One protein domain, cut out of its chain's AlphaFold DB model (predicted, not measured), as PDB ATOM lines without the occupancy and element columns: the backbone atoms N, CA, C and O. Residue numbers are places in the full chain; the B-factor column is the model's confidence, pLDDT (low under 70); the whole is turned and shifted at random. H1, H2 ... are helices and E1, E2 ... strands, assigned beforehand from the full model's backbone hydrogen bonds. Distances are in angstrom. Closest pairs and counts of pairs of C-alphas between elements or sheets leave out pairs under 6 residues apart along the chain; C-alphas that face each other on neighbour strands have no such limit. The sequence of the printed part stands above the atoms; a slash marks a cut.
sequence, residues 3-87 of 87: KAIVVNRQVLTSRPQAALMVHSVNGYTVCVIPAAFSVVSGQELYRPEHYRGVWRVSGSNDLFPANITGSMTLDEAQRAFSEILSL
ATOM      1  N   LYS A   3     -18.920-164.279   4.209       92.81
ATOM      2  CA  LYS A   3     -19.997-165.191   3.829       92.81
ATOM      3  C   LYS A   3     -19.445-166.565   3.469       92.81
ATOM      4  O   LYS A   3     -18.330-166.687   2.963       92.81
ATOM      5  N   ALA A   4     -20.263-167.579   3.701       95.75
ATOM      6  CA  ALA A   4     -20.045-168.937   3.244       95.75
ATOM      7  C   ALA A   4     -21.374-169.544   2.783       95.75
ATOM      8  O   ALA A   4     -22.444-169.078   3.171       95.75
ATOM      9  N   ILE A   5     -21.318-170.570   1.944       97.31
ATOM     10  CA  ILE A   5     -22.490-171.229   1.370       97.31
ATOM     11  C   ILE A   5     -22.374-172.719   1.646       97.31
ATOM     12  O   ILE A   5     -21.329-173.329   1.408       97.31
ATOM     13  N   VAL A   6     -23.452-173.318   2.139       97.00
ATOM     14  CA  VAL A   6     -23.542-174.771   2.249       97.00
ATOM     15  C   VAL A   6     -23.652-175.362   0.849       97.00
ATOM     16  O   VAL A   6     -24.609-175.097   0.131       97.00
ATOM     17  N   VAL A   7     -22.675-176.169   0.454       97.31
ATOM     18  CA  VAL A   7     -22.616-176.775  -0.883       97.31
ATOM     19  C   VAL A   7     -23.283-178.140  -0.882       97.31
ATOM     20  O   VAL A   7     -24.045-178.467  -1.787       97.31
ATOM     21  N   ASN A   8     -23.026-178.935   0.153       96.31
ATOM     22  CA  ASN A   8     -23.578-180.276   0.265       96.31
ATOM     23  C   ASN A   8     -23.925-180.605   1.718       96.31
ATOM     24  O   ASN A   8     -23.259-180.133   2.642       96.31
ATOM     25  N   ARG A   9     -24.953-181.434   1.903       95.19
ATOM     26  CA  ARG A   9     -25.359-182.006   3.185       95.19
ATOM     27  C   ARG A   9     -25.819-183.434   2.960       95.19
ATOM     28  O   ARG A   9     -26.728-183.666   2.169       95.19
ATOM     29  N   GLN A  10     -25.296-184.357   3.750       96.00
ATOM     30  CA  GLN A  10     -25.749-185.739   3.733       96.00
ATOM     31  C   GLN A  10     -25.827-186.297   5.150       96.00
ATOM     32  O   GLN A  10     -24.897-186.161   5.944       96.00
ATOM     33  N   VAL A  11     -26.976-186.889   5.481       93.69
ATOM     34  CA  VAL A  11     -27.190-187.544   6.775       93.69
ATOM     35  C   VAL A  11     -26.392-188.842   6.796       93.69
ATOM     36  O   VAL A  11     -26.426-189.604   5.830       93.69
ATOM     37  N   LEU A  12     -25.672-189.079   7.888       92.06
ATOM     38  CA  LEU A  12     -24.952-190.326   8.106       92.06
ATOM     39  C   LEU A  12     -25.956-191.397   8.531       92.06
ATOM     40  O   LEU A  12     -26.754-191.187   9.438       92.06
ATOM     41  N   THR A  13     -25.936-192.555   7.878       86.19
ATOM     42  CA  THR A  13     -26.854-193.659   8.203       86.19
ATOM     43  C   THR A  13     -26.467-194.366   9.503       86.19
ATOM     44  O   THR A  13     -27.326-194.928  10.174       86.19
ATOM     45  N   SER A  14     -25.187-194.304   9.883       86.50
ATOM     46  CA  SER A  14     -24.621-194.973  11.058       86.50
ATOM     47  C   SER A  14     -24.894-194.257  12.389       86.50
ATOM     48  O   SER A  14     -24.721-194.853  13.452       86.50
ATOM     49  N   ARG A  15     -25.297-192.978  12.372       89.50
ATOM     50  CA  ARG A  15     -25.341-192.112  13.568       89.50
ATOM     51  C   ARG A  15     -26.242-190.886  13.359       89.50
ATOM     52  O   ARG A  15     -26.416-190.464  12.222       89.50
ATOM     53  N   PRO A  16     -26.754-190.229  14.420       93.81
ATOM     54  CA  PRO A  16     -27.631-189.054  14.307       93.81
ATOM     55  C   PRO A  16     -26.868-187.759  13.952       93.81
ATOM     56  O   PRO A  16     -27.031-186.712  14.583       93.81
ATOM     57  N   GLN A  17     -26.008-187.813  12.937       95.38
ATOM     58  CA  GLN A  17     -25.187-186.701  12.463       95.38
ATOM     59  C   GLN A  17     -25.328-186.536  10.943       95.38
ATOM     60  O   GLN A  17     -25.786-187.435  10.243       95.38
ATOM     61  N   ALA A  18     -24.940-185.377  10.428       95.56
ATOM     62  CA  ALA A  18     -24.861-185.098   9.003       95.56
ATOM     63  C   ALA A  18     -23.484-184.526   8.666       95.56
ATOM     64  O   ALA A  18     -22.984-183.647   9.371       95.56
ATOM     65  N   ALA A  19     -22.889-185.009   7.580       95.88
ATOM     66  CA  ALA A  19     -21.717-184.398   6.980       95.88
ATOM     67  C   ALA A  19     -22.150-183.208   6.123       95.88
ATOM     68  O   ALA A  19     -23.150-183.277   5.400       95.88
ATOM     69  N   LEU A  20     -21.380-182.126   6.176       96.94
ATOM     70  CA  LEU A  20     -21.554-180.946   5.343       96.94
ATOM     71  C   LEU A  20     -20.260-180.539   4.683       96.94
ATOM     72  O   LEU A  20     -19.189-180.638   5.272       96.94
ATOM     73  N   MET A  21     -20.415-179.989   3.489       97.81
ATOM     74  CA  MET A  21     -19.377-179.257   2.796       97.81
ATOM     75  C   MET A  21     -19.834-177.813   2.644       97.81
ATOM     76  O   MET A  21     -20.927-177.546   2.140       97.81
ATOM     77  N   VAL A  22     -18.993-176.889   3.083       97.62
ATOM     78  CA  VAL A  22     -19.244-175.449   3.073       97.62
ATOM     79  C   VAL A  22     -18.146-174.772   2.267       97.62
ATOM     80  O   VAL A  22     -16.979-175.127   2.398       97.62
ATOM     81  N   HIS A  23     -18.512-173.793   1.446       97.75
ATOM     82  CA  HIS A  23     -17.584-172.994   0.653       97.75
ATOM     83  C   HIS A  23     -17.591-171.546   1.140       97.75
ATOM     84  O   HIS A  23     -18.649-170.921   1.213       97.75
ATOM     85  N   SER A  24     -16.423-171.013   1.481       95.12
ATOM     86  CA  SER A  24     -16.201-169.603   1.800       95.12
ATOM     87  C   SER A  24     -15.220-168.985   0.807       95.12
ATOM     88  O   SER A  24     -14.685-169.659  -0.068       95.12
ATOM     89  N   VAL A  25     -14.937-167.692   0.969       93.12
ATOM     90  CA  VAL A  25     -13.947-166.977   0.144       93.12
ATOM     91  C   VAL A  25     -12.531-167.554   0.240       93.12
ATOM     92  O   VAL A  25     -11.736-167.347  -0.670       93.12
ATOM     93  N   ASN A  26     -12.214-168.266   1.325       92.75
ATOM     94  CA  ASN A  26     -10.888-168.845   1.538       92.75
ATOM     95  C   ASN A  26     -10.758-170.255   0.942       92.75
ATOM     96  O   ASN A  26      -9.637-170.736   0.814       92.75
ATOM     97  N   GLY A  27     -11.879-170.888   0.570       96.50
ATOM     98  CA  GLY A  27     -11.948-172.260   0.071       96.50
ATOM     99  C   GLY A  27     -13.034-173.075   0.777       96.50
ATOM    100  O   GLY A  27     -14.054-172.544   1.223       96.50
ATOM    101  N   TYR A  28     -12.838-174.387   0.877       98.00
ATOM    102  CA  TYR A  28     -13.834-175.332   1.377       98.00
ATOM    103  C   TYR A  28     -13.562-175.769   2.820       98.00
ATOM    104  O   TYR A  28     -12.440-175.741   3.329       98.00
ATOM    105  N   THR A  29     -14.616-176.171   3.520       97.19
ATOM    106  CA  THR A  29     -14.558-176.803   4.840       97.19
ATOM    107  C   THR A  29     -15.554-177.943   4.878       97.19
ATOM    108  O   THR A  29     -16.721-177.761   4.529       97.19
ATOM    109  N   VAL A  30     -15.097-179.105   5.329       97.19
ATOM    110  CA  VAL A  30     -15.960-180.248   5.614       97.19
ATOM    111  C   VAL A  30     -16.132-180.368   7.122       97.19
ATOM    112  O   VAL A  30     -15.158-180.303   7.870       97.19
ATOM    113  N   CYS A  31     -17.368-180.523   7.580       95.56
ATOM    114  CA  CYS A  31     -17.681-180.654   8.999       95.56
ATOM    115  C   CYS A  31     -18.838-181.624   9.234       95.56
ATOM    116  O   CYS A  31     -19.666-181.850   8.355       95.56
ATOM    117  N   VAL A  32     -18.923-182.162  10.449       95.12
ATOM    118  CA  VAL A  32     -20.031-183.013  10.894       95.12
ATOM    119  C   VAL A  32     -20.851-182.246  11.923       95.12
ATOM    120  O   VAL A  32     -20.292-181.691  12.866       95.12
ATOM    121  N   ILE A  33     -22.170-182.216  11.750       95.00
ATOM    122  CA  ILE A  33     -23.101-181.541  12.664       95.00
ATOM    123  C   ILE A  33     -24.212-182.507  13.107       95.00
ATOM    124  O   ILE A  33     -24.387-183.558  12.486       95.00
ATOM    125  N   PRO A  34     -25.008-182.183  14.142       95.94
ATOM    126  CA  PRO A  34     -26.196-182.966  14.480       95.94
ATOM    127  C   PRO A  34     -27.178-183.047  13.304       95.94
ATOM    128  O   PRO A  34     -27.494-182.029  12.691       95.94
ATOM    129  N   ALA A  35     -27.721-184.233  13.011       93.81
ATOM    130  CA  ALA A  35     -28.626-184.413  11.869       93.81
ATOM    131  C   ALA A  35     -29.893-183.539  11.962       93.81
ATOM    132  O   ALA A  35     -30.422-183.117  10.933       93.81
ATOM    133  N   ALA A  36     -30.341-183.240  13.185       93.25
ATOM    134  CA  ALA A  36     -31.497-182.392  13.468       93.25
ATOM    135  C   ALA A  36     -31.262-180.897  13.188       93.25
ATOM    136  O   ALA A  36     -32.223-180.133  13.138       93.25
ATOM    137  N   PHE A  37     -30.011-180.457  13.008       94.50
ATOM    138  CA  PHE A  37     -29.730-179.067  12.674       94.50
ATOM    139  C   PHE A  37     -30.197-178.775  11.242       94.50
ATOM    140  O   PHE A  37     -29.707-179.366  10.272       94.50
ATOM    141  N   SER A  38     -31.177-177.880  11.126       88.69
ATOM    142  CA  SER A  38     -31.879-177.601   9.876       88.69
ATOM    143  C   SER A  38     -31.075-176.636   9.008       88.69
ATOM    144  O   SER A  38     -31.137-175.419   9.164       88.69
ATOM    145  N   VAL A  39     -30.287-177.195   8.095       93.00
ATOM    146  CA  VAL A  39     -29.545-176.447   7.080       93.00
ATOM    147  C   VAL A  39     -29.611-177.208   5.758       93.00
ATOM    148  O   VAL A  39     -29.624-178.439   5.748       93.00
ATOM    149  N   VAL A  40     -29.671-176.492   4.639       92.81
ATOM    150  CA  VAL A  40     -29.822-177.077   3.297       92.81
ATOM    151  C   VAL A  40     -28.718-176.591   2.363       92.81
ATOM    152  O   VAL A  40     -28.081-175.574   2.626       92.81
ATOM    153  N   SER A  41     -28.481-177.319   1.270       94.44
ATOM    154  CA  SER A  41     -27.596-176.832   0.203       94.44
ATOM    155  C   SER A  41     -28.129-175.509  -0.364       94.44
ATOM    156  O   SER A  41     -29.339-175.314  -0.468       94.44
ATOM    157  N   GLY A  42     -27.223-174.582  -0.669       95.25
ATOM    158  CA  GLY A  42     -27.521-173.207  -1.069       95.25
ATOM    159  C   GLY A  42     -27.751-172.241   0.098       95.25
ATOM    160  O   GLY A  42     -27.756-171.033  -0.120       95.25
ATOM    161  N   GLN A  43     -27.896-172.728   1.336       95.69
ATOM    162  CA  GLN A  43     -28.078-171.856   2.494       95.69
ATOM    163  C   GLN A  43     -26.823-171.006   2.742       95.69
ATOM    164  O   GLN A  43     -25.714-171.531   2.883       95.69
ATOM    165  N   GLU A  44     -27.012-169.690   2.845       96.50
ATOM    166  CA  GLU A  44     -25.946-168.763   3.216       96.50
ATOM    167  C   GLU A  44     -25.689-168.793   4.726       96.50
ATOM    168  O   GLU A  44     -26.617-168.819   5.543       96.50
ATOM    169  N   LEU A  45     -24.411-168.718   5.080       95.19
ATOM    170  CA  LEU A  45     -23.887-168.536   6.422       95.19
ATOM    171  C   LEU A  45     -23.072-167.245   6.451       95.19
ATOM    172  O   LEU A  45     -22.379-166.914   5.488       95.19
ATOM    173  N   TYR A  46     -23.113-166.522   7.562       93.12
ATOM    174  CA  TYR A  46     -22.349-165.290   7.713       93.12
ATOM    175  C   TYR A  46     -21.620-165.234   9.046       93.12
ATOM    176  O   TYR A  46     -22.114-165.717  10.067       93.12
ATOM    177  N   ARG A  47     -20.445-164.607   9.042       90.12
ATOM    178  CA  ARG A  47     -19.680-164.331  10.258       90.12
ATOM    179  C   ARG A  47     -20.038-162.931  10.774       90.12
ATOM    180  O   ARG A  47     -19.802-161.956  10.053       90.12
ATOM    181  N   PRO A  48     -20.611-162.794  11.986       85.62
ATOM    182  CA  PRO A  48     -20.864-161.489  12.590       85.62
ATOM    183  C   PRO A  48     -19.554-160.736  12.837       85.62
ATOM    184  O   PRO A  48     -18.570-161.325  13.272       85.62
ATOM    185  N   GLU A  49     -19.548-159.419  12.625       79.38
ATOM    186  CA  GLU A  49     -18.325-158.600  12.726       79.38
ATOM    187  C   GLU A  49     -17.711-158.590  14.135       79.38
ATOM    188  O   GLU A  49     -16.497-158.481  14.287       79.38
ATOM    189  N   HIS A  50     -18.543-158.778  15.161       74.44
ATOM    190  CA  HIS A  50     -18.150-158.696  16.569       74.44
ATOM    191  C   HIS A  50     -17.715-160.042  17.173       74.44
ATOM    192  O   HIS A  50     -17.118-160.061  18.246       74.44
ATOM    193  N   TYR A  51     -17.979-161.169  16.501       69.62
ATOM    194  CA  TYR A  51     -17.713-162.510  17.032       69.62
ATOM    195  C   TYR A  51     -16.816-163.301  16.080       69.62
ATOM    196  O   TYR A  51     -17.278-163.941  15.133       69.62
ATOM    197  N   ARG A  52     -15.504-163.285  16.344       69.25
ATOM    198  CA  ARG A  52     -14.561-164.159  15.634       69.25
ATOM    199  C   ARG A  52     -14.824-165.613  16.033       69.25
ATOM    200  O   ARG A  52     -14.871-165.931  17.214       69.25
ATOM    201  N   GLY A  53     -14.990-166.483  15.038       75.94
ATOM    202  CA  GLY A  53     -15.192-167.925  15.237       75.94
ATOM    203  C   GLY A  53     -16.649-168.386  15.311       75.94
ATOM    204  O   GLY A  53     -16.882-169.587  15.396       75.94
ATOM    205  N   VAL A  54     -17.625-167.475  15.228       87.00
ATOM    206  CA  VAL A  54     -19.051-167.829  15.192       87.00
ATOM    207  C   VAL A  54     -19.615-167.571  13.802       87.00
ATOM    208  O   VAL A  54     -19.378-166.523  13.205       87.00
ATOM    209  N   TRP A  55     -20.394-168.522  13.300       93.25
ATOM    210  CA  TRP A  55     -21.133-168.401  12.051       93.25
ATOM    211  C   TRP A  55     -22.627-168.470  12.341       93.25
ATOM    212  O   TRP A  55     -23.051-169.181  13.249       93.25
ATOM    213  N   ARG A  56     -23.432-167.716  11.594       93.62
ATOM    214  CA  ARG A  56     -24.893-167.682  11.724       93.62
ATOM    215  C   ARG A  56     -25.548-168.088  10.422       93.62
ATOM    216  O   ARG A  56     -25.020-167.788   9.351       93.62
ATOM    217  N   VAL A  57     -26.701-168.736  10.518       94.56
ATOM    218  CA  VAL A  57     -27.509-169.098   9.352       94.56
ATOM    219  C   VAL A  57     -28.258-167.862   8.853       94.56
ATOM    220  O   VAL A  57     -28.923-167.173   9.624       94.56
ATOM    221  N   SER A  58     -28.144-167.545   7.562       92.75
ATOM    222  CA  SER A  58     -28.865-166.418   6.960       92.75
ATOM    223  C   SER A  58     -30.378-166.592   7.095       92.75
ATOM    224  O   SER A  58     -30.906-167.676   6.859       92.75
ATOM    225  N   GLY A  59     -31.078-165.531   7.499       88.69
ATOM    226  CA  GLY A  59     -32.522-165.577   7.755       88.69
ATOM    227  C   GLY A  59     -32.930-166.301   9.044       88.69
ATOM    228  O   GLY A  59     -34.120-166.391   9.323       88.69
ATOM    229  N   SER A  60     -31.973-166.773   9.849       87.88
ATOM    230  CA  SER A  60     -32.218-167.357  11.169       87.88
ATOM    231  C   SER A  60     -31.360-166.676  12.242       87.88
ATOM    232  O   SER A  60     -30.361-166.007  11.960       87.88
ATOM    233  N   ASN A  61     -31.764-166.840  13.502       86.19
ATOM    234  CA  ASN A  61     -30.925-166.490  14.642       86.19
ATOM    235  C   ASN A  61     -29.949-167.605  15.041       86.19
ATOM    236  O   ASN A  61     -29.082-167.346  15.879       86.19
ATOM    237  N   ASP A  62     -30.056-168.780  14.417       91.56
ATOM    238  CA  ASP A  62     -29.287-169.974  14.751       91.56
ATOM    239  C   ASP A  62     -27.791-169.811  14.479       91.56
ATOM    240  O   ASP A  62     -27.357-169.256  13.460       91.56
ATOM    241  N   LEU A  63     -26.997-170.345  15.407       92.31
ATOM    242  CA  LEU A  63     -25.550-170.434  15.281       92.31
ATOM    243  C   LEU A  63     -25.182-171.739  14.582       92.31
ATOM    244  O   LEU A  63     -25.625-172.818  14.974       92.31
ATOM    245  N   PHE A  64     -24.342-171.639  13.560       93.88
ATOM    246  CA  PHE A  64     -23.814-172.799  12.866       93.88
ATOM    247  C   PHE A  64     -22.785-173.509  13.765       93.88
ATOM    248  O   PHE A  64     -21.836-172.868  14.227       93.88
ATOM    249  N   PRO A  65     -22.936-174.817  14.027       91.94
ATOM    250  CA  PRO A  65     -22.213-175.513  15.092       91.94
ATOM    251  C   PRO A  65     -20.815-175.996  14.666       91.94
ATOM    252  O   PRO A  65     -20.322-177.002  15.169       91.94
ATOM    253  N   ALA A  66     -20.177-175.314  13.716       90.12
ATOM    254  CA  ALA A  66     -18.827-175.626  13.266       90.12
ATOM    255  C   ALA A  66     -18.105-174.356  12.810       90.12
ATOM    256  O   ALA A  66     -18.713-173.415  12.296       90.12
ATOM    257  N   ASN A  67     -16.784-174.333  12.978       90.44
ATOM    258  CA  ASN A  67     -15.978-173.245  12.448       90.44
ATOM    259  C   ASN A  67     -15.701-173.477  10.960       90.44
ATOM    260  O   ASN A  67     -15.210-174.534  10.575       90.44
ATOM    261  N   ILE A  68     -15.975-172.471  10.135       92.31
ATOM    262  CA  ILE A  68     -15.640-172.481   8.710       92.31
ATOM    263  C   ILE A  68     -14.326-171.722   8.523       92.31
ATOM    264  O   ILE A  68     -14.246-170.520   8.797       92.31
ATOM    265  N   THR A  69     -13.289-172.443   8.098       89.75
ATOM    266  CA  THR A  69     -11.939-171.909   7.857       89.75
ATOM    267  C   THR A  69     -11.675-171.669   6.373       89.75
ATOM    268  O   THR A  69     -10.920-170.765   6.029       89.75
ATOM    269  N   GLY A  70     -12.322-172.449   5.507       90.25
ATOM    270  CA  GLY A  70     -12.098-172.470   4.065       90.25
ATOM    271  C   GLY A  70     -10.741-173.052   3.661       90.25
ATOM    272  O   GLY A  70     -10.257-172.738   2.595       90.25
ATOM    273  N   SER A  71     -10.082-173.862   4.488       93.19
ATOM    274  CA  SER A  71      -8.678-174.246   4.264       93.19
ATOM    275  C   SER A  71      -8.437-175.366   3.239       93.19
ATOM    276  O   SER A  71      -7.301-175.815   3.124       93.19
ATOM    277  N   MET A  72      -9.467-175.860   2.545       97.81
ATOM    278  CA  MET A  72      -9.354-176.957   1.573       97.81
ATOM    279  C   MET A  72      -9.647-176.485   0.147       97.81
ATOM    280  O   MET A  72     -10.510-175.633  -0.077       97.81
ATOM    281  N   THR A  73      -8.998-177.109  -0.832       98.00
ATOM    282  CA  THR A  73      -9.449-177.093  -2.231       98.00
ATOM    283  C   THR A  73     -10.738-177.909  -2.402       98.00
ATOM    284  O   THR A  73     -11.128-178.676  -1.516       98.00
ATOM    285  N   LEU A  74     -11.411-177.771  -3.551       97.25
ATOM    286  CA  LEU A  74     -12.611-178.560  -3.854       97.25
ATOM    287  C   LEU A  74     -12.315-180.068  -3.821       97.25
ATOM    288  O   LEU A  74     -13.055-180.817  -3.189       97.25
ATOM    289  N   ASP A  75     -11.218-180.500  -4.443       98.06
ATOM    290  CA  ASP A  75     -10.857-181.920  -4.556       98.06
ATOM    291  C   ASP A  75     -10.499-182.543  -3.199       98.06
ATOM    292  O   ASP A  75     -10.790-183.711  -2.935       98.06
ATOM    293  N   GLU A  76      -9.846-181.785  -2.316       98.12
ATOM    294  CA  GLU A  76      -9.575-182.216  -0.938       98.12
ATOM    295  C   GLU A  76     -10.866-182.331  -0.131       98.12
ATOM    296  O   GLU A  76     -11.079-183.333   0.551       98.12
ATOM    297  N   ALA A  77     -11.753-181.340  -0.247       97.75
ATOM    298  CA  ALA A  77     -13.032-181.356   0.444       97.75
ATOM    299  C   ALA A  77     -13.929-182.502  -0.042       97.75
ATOM    300  O   ALA A  77     -14.544-183.180   0.775       97.75
ATOM    301  N   GLN A  78     -13.977-182.773  -1.348       97.75
ATOM    302  CA  GLN A  78     -14.732-183.900  -1.897       97.75
ATOM    303  C   GLN A  78     -14.217-185.240  -1.365       97.75
ATOM    304  O   GLN A  78     -15.020-186.058  -0.919       97.75
ATOM    305  N   ARG A  79     -12.892-185.443  -1.342       97.56
ATOM    306  CA  ARG A  79     -12.285-186.658  -0.775       97.56
ATOM    307  C   ARG A  79     -12.617-186.822   0.707       97.56
ATOM    308  O   ARG A  79     -13.152-187.859   1.088       97.56
ATOM    309  N   ALA A  80     -12.400-185.783   1.515       96.44
ATOM    310  CA  ALA A  80     -12.716-185.810   2.943       96.44
ATOM    311  C   ALA A  80     -14.211-186.067   3.204       96.44
ATOM    312  O   ALA A  80     -14.579-186.810   4.112       96.44
ATOM    313  N   PHE A  81     -15.089-185.477   2.388       96.44
ATOM    314  CA  PHE A  81     -16.528-185.695   2.482       96.44
ATOM    315  C   PHE A  81     -16.888-187.156   2.186       96.44
ATOM    316  O   PHE A  81     -17.585-187.778   2.982       96.44
ATOM    317  N   SER A  82     -16.377-187.727   1.093       95.75
ATOM    318  CA  SER A  82     -16.596-189.136   0.745       95.75
ATOM    319  C   SER A  82     -16.078-190.099   1.814       95.75
ATOM    320  O   SER A  82     -16.774-191.057   2.145       95.75
ATOM    321  N   GLU A  83     -14.905-189.832   2.391       94.62
ATOM    322  CA  GLU A  83     -14.360-190.632   3.493       94.62
ATOM    323  C   GLU A  83     -15.294-190.618   4.707       94.62
ATOM    324  O   GLU A  83     -15.652-191.681   5.209       94.62
ATOM    325  N   ILE A  84     -15.781-189.444   5.127       93.44
ATOM    326  CA  ILE A  84     -16.723-189.325   6.253       93.44
ATOM    327  C   ILE A  84     -18.015-190.108   6.000       93.44
ATOM    328  O   ILE A  84     -18.551-190.714   6.925       93.44
ATOM    329  N   LEU A  85     -18.522-190.099   4.765       91.94
ATOM    330  CA  LEU A  85     -19.734-190.836   4.405       91.94
ATOM    331  C   LEU A  85     -19.554-192.354   4.417       91.94
ATOM    332  O   LEU A  85     -20.543-193.072   4.537       91.94
ATOM    333  N   SER A  86     -18.320-192.834   4.277       88.19
ATOM    334  CA  SER A  86     -18.002-194.262   4.306       88.19
ATOM    335  C   SER A  86     -17.838-194.845   5.720       88.19
ATOM    336  O   SER A  86     -17.653-196.054   5.839       88.19
ATOM    337  N   LEU A  87     -17.919-194.010   6.772       78.44
ATOM    338  CA  LEU A  87     -17.773-194.385   8.191       78.44
ATOM    339  C   LEU A  87     -19.102-194.737   8.887       78.44
ATOM    340  O   LEU A  87     -19.213-195.859   9.414       78.44
TER     341      LEU A  87
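AT A GLANCE: This is residues 3 to 87 of the 87 residues of an uncharacterized protein of Enterobacter cancerogenus (UniProt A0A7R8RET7). A strongly twisted five-strand sheet curls like part of a barrel, and one helix, H1, packs along E3 and E2 at one side. The 85 printed residues hold E1 to E5, then H1, a mixed class; the antiparallel sheet runs E3 E2 E1 E4 E5. It is compact, radius of gyration of the C-alphas 12.3 A, spanning 37 by 28 by 20 A.

IN THESE COORDINATES: E1, residues 3 to 11, starts at C-alpha 3 (-19.997, -165.191, 3.829), bends by 52 degrees at residue 8 and is 23.7 A long. E2, residues 17 to 24, measures 22.1 A; E3, 27 to 34, 22.9 A; E4, 44 to 47, 10.4 A; E5, 55 to 57, 7.0 A. H1, residues 74 to 85, 16.4 A, ends at C-alpha 85 (-19.734, -190.836, 4.405).

HOW THE PARTS SIT: Hairpins E1 and E2 (N 7 and O 21, 2.8 A) and E2 and E3 (N 20 and O 31, 2.8 A) form a meander, successive antiparallel neighbours. E4 beside E1 (N 4 and O 45, 2.8 A) makes a Greek key, first strand neighbouring fourth; E4 and E5 are a hairpin (N 46 and O 56, 2.9 A). H1 is on the sheet, two layers, at a height of 8.7 A, over E3 and E2; the closest C-alphas of E3 and H1 are Val 30 and Ala 77, 6.0 A. In H1 every O i to N i+4 pair is within hydrogen-bond range.

THE WHOLE: The farthest C-alphas, His 50 and Ser 86, are 37.6 A apart. The printed part has no cut; E5 to H1 is a long link. Residues 51 to 52 are under pLDDT 70.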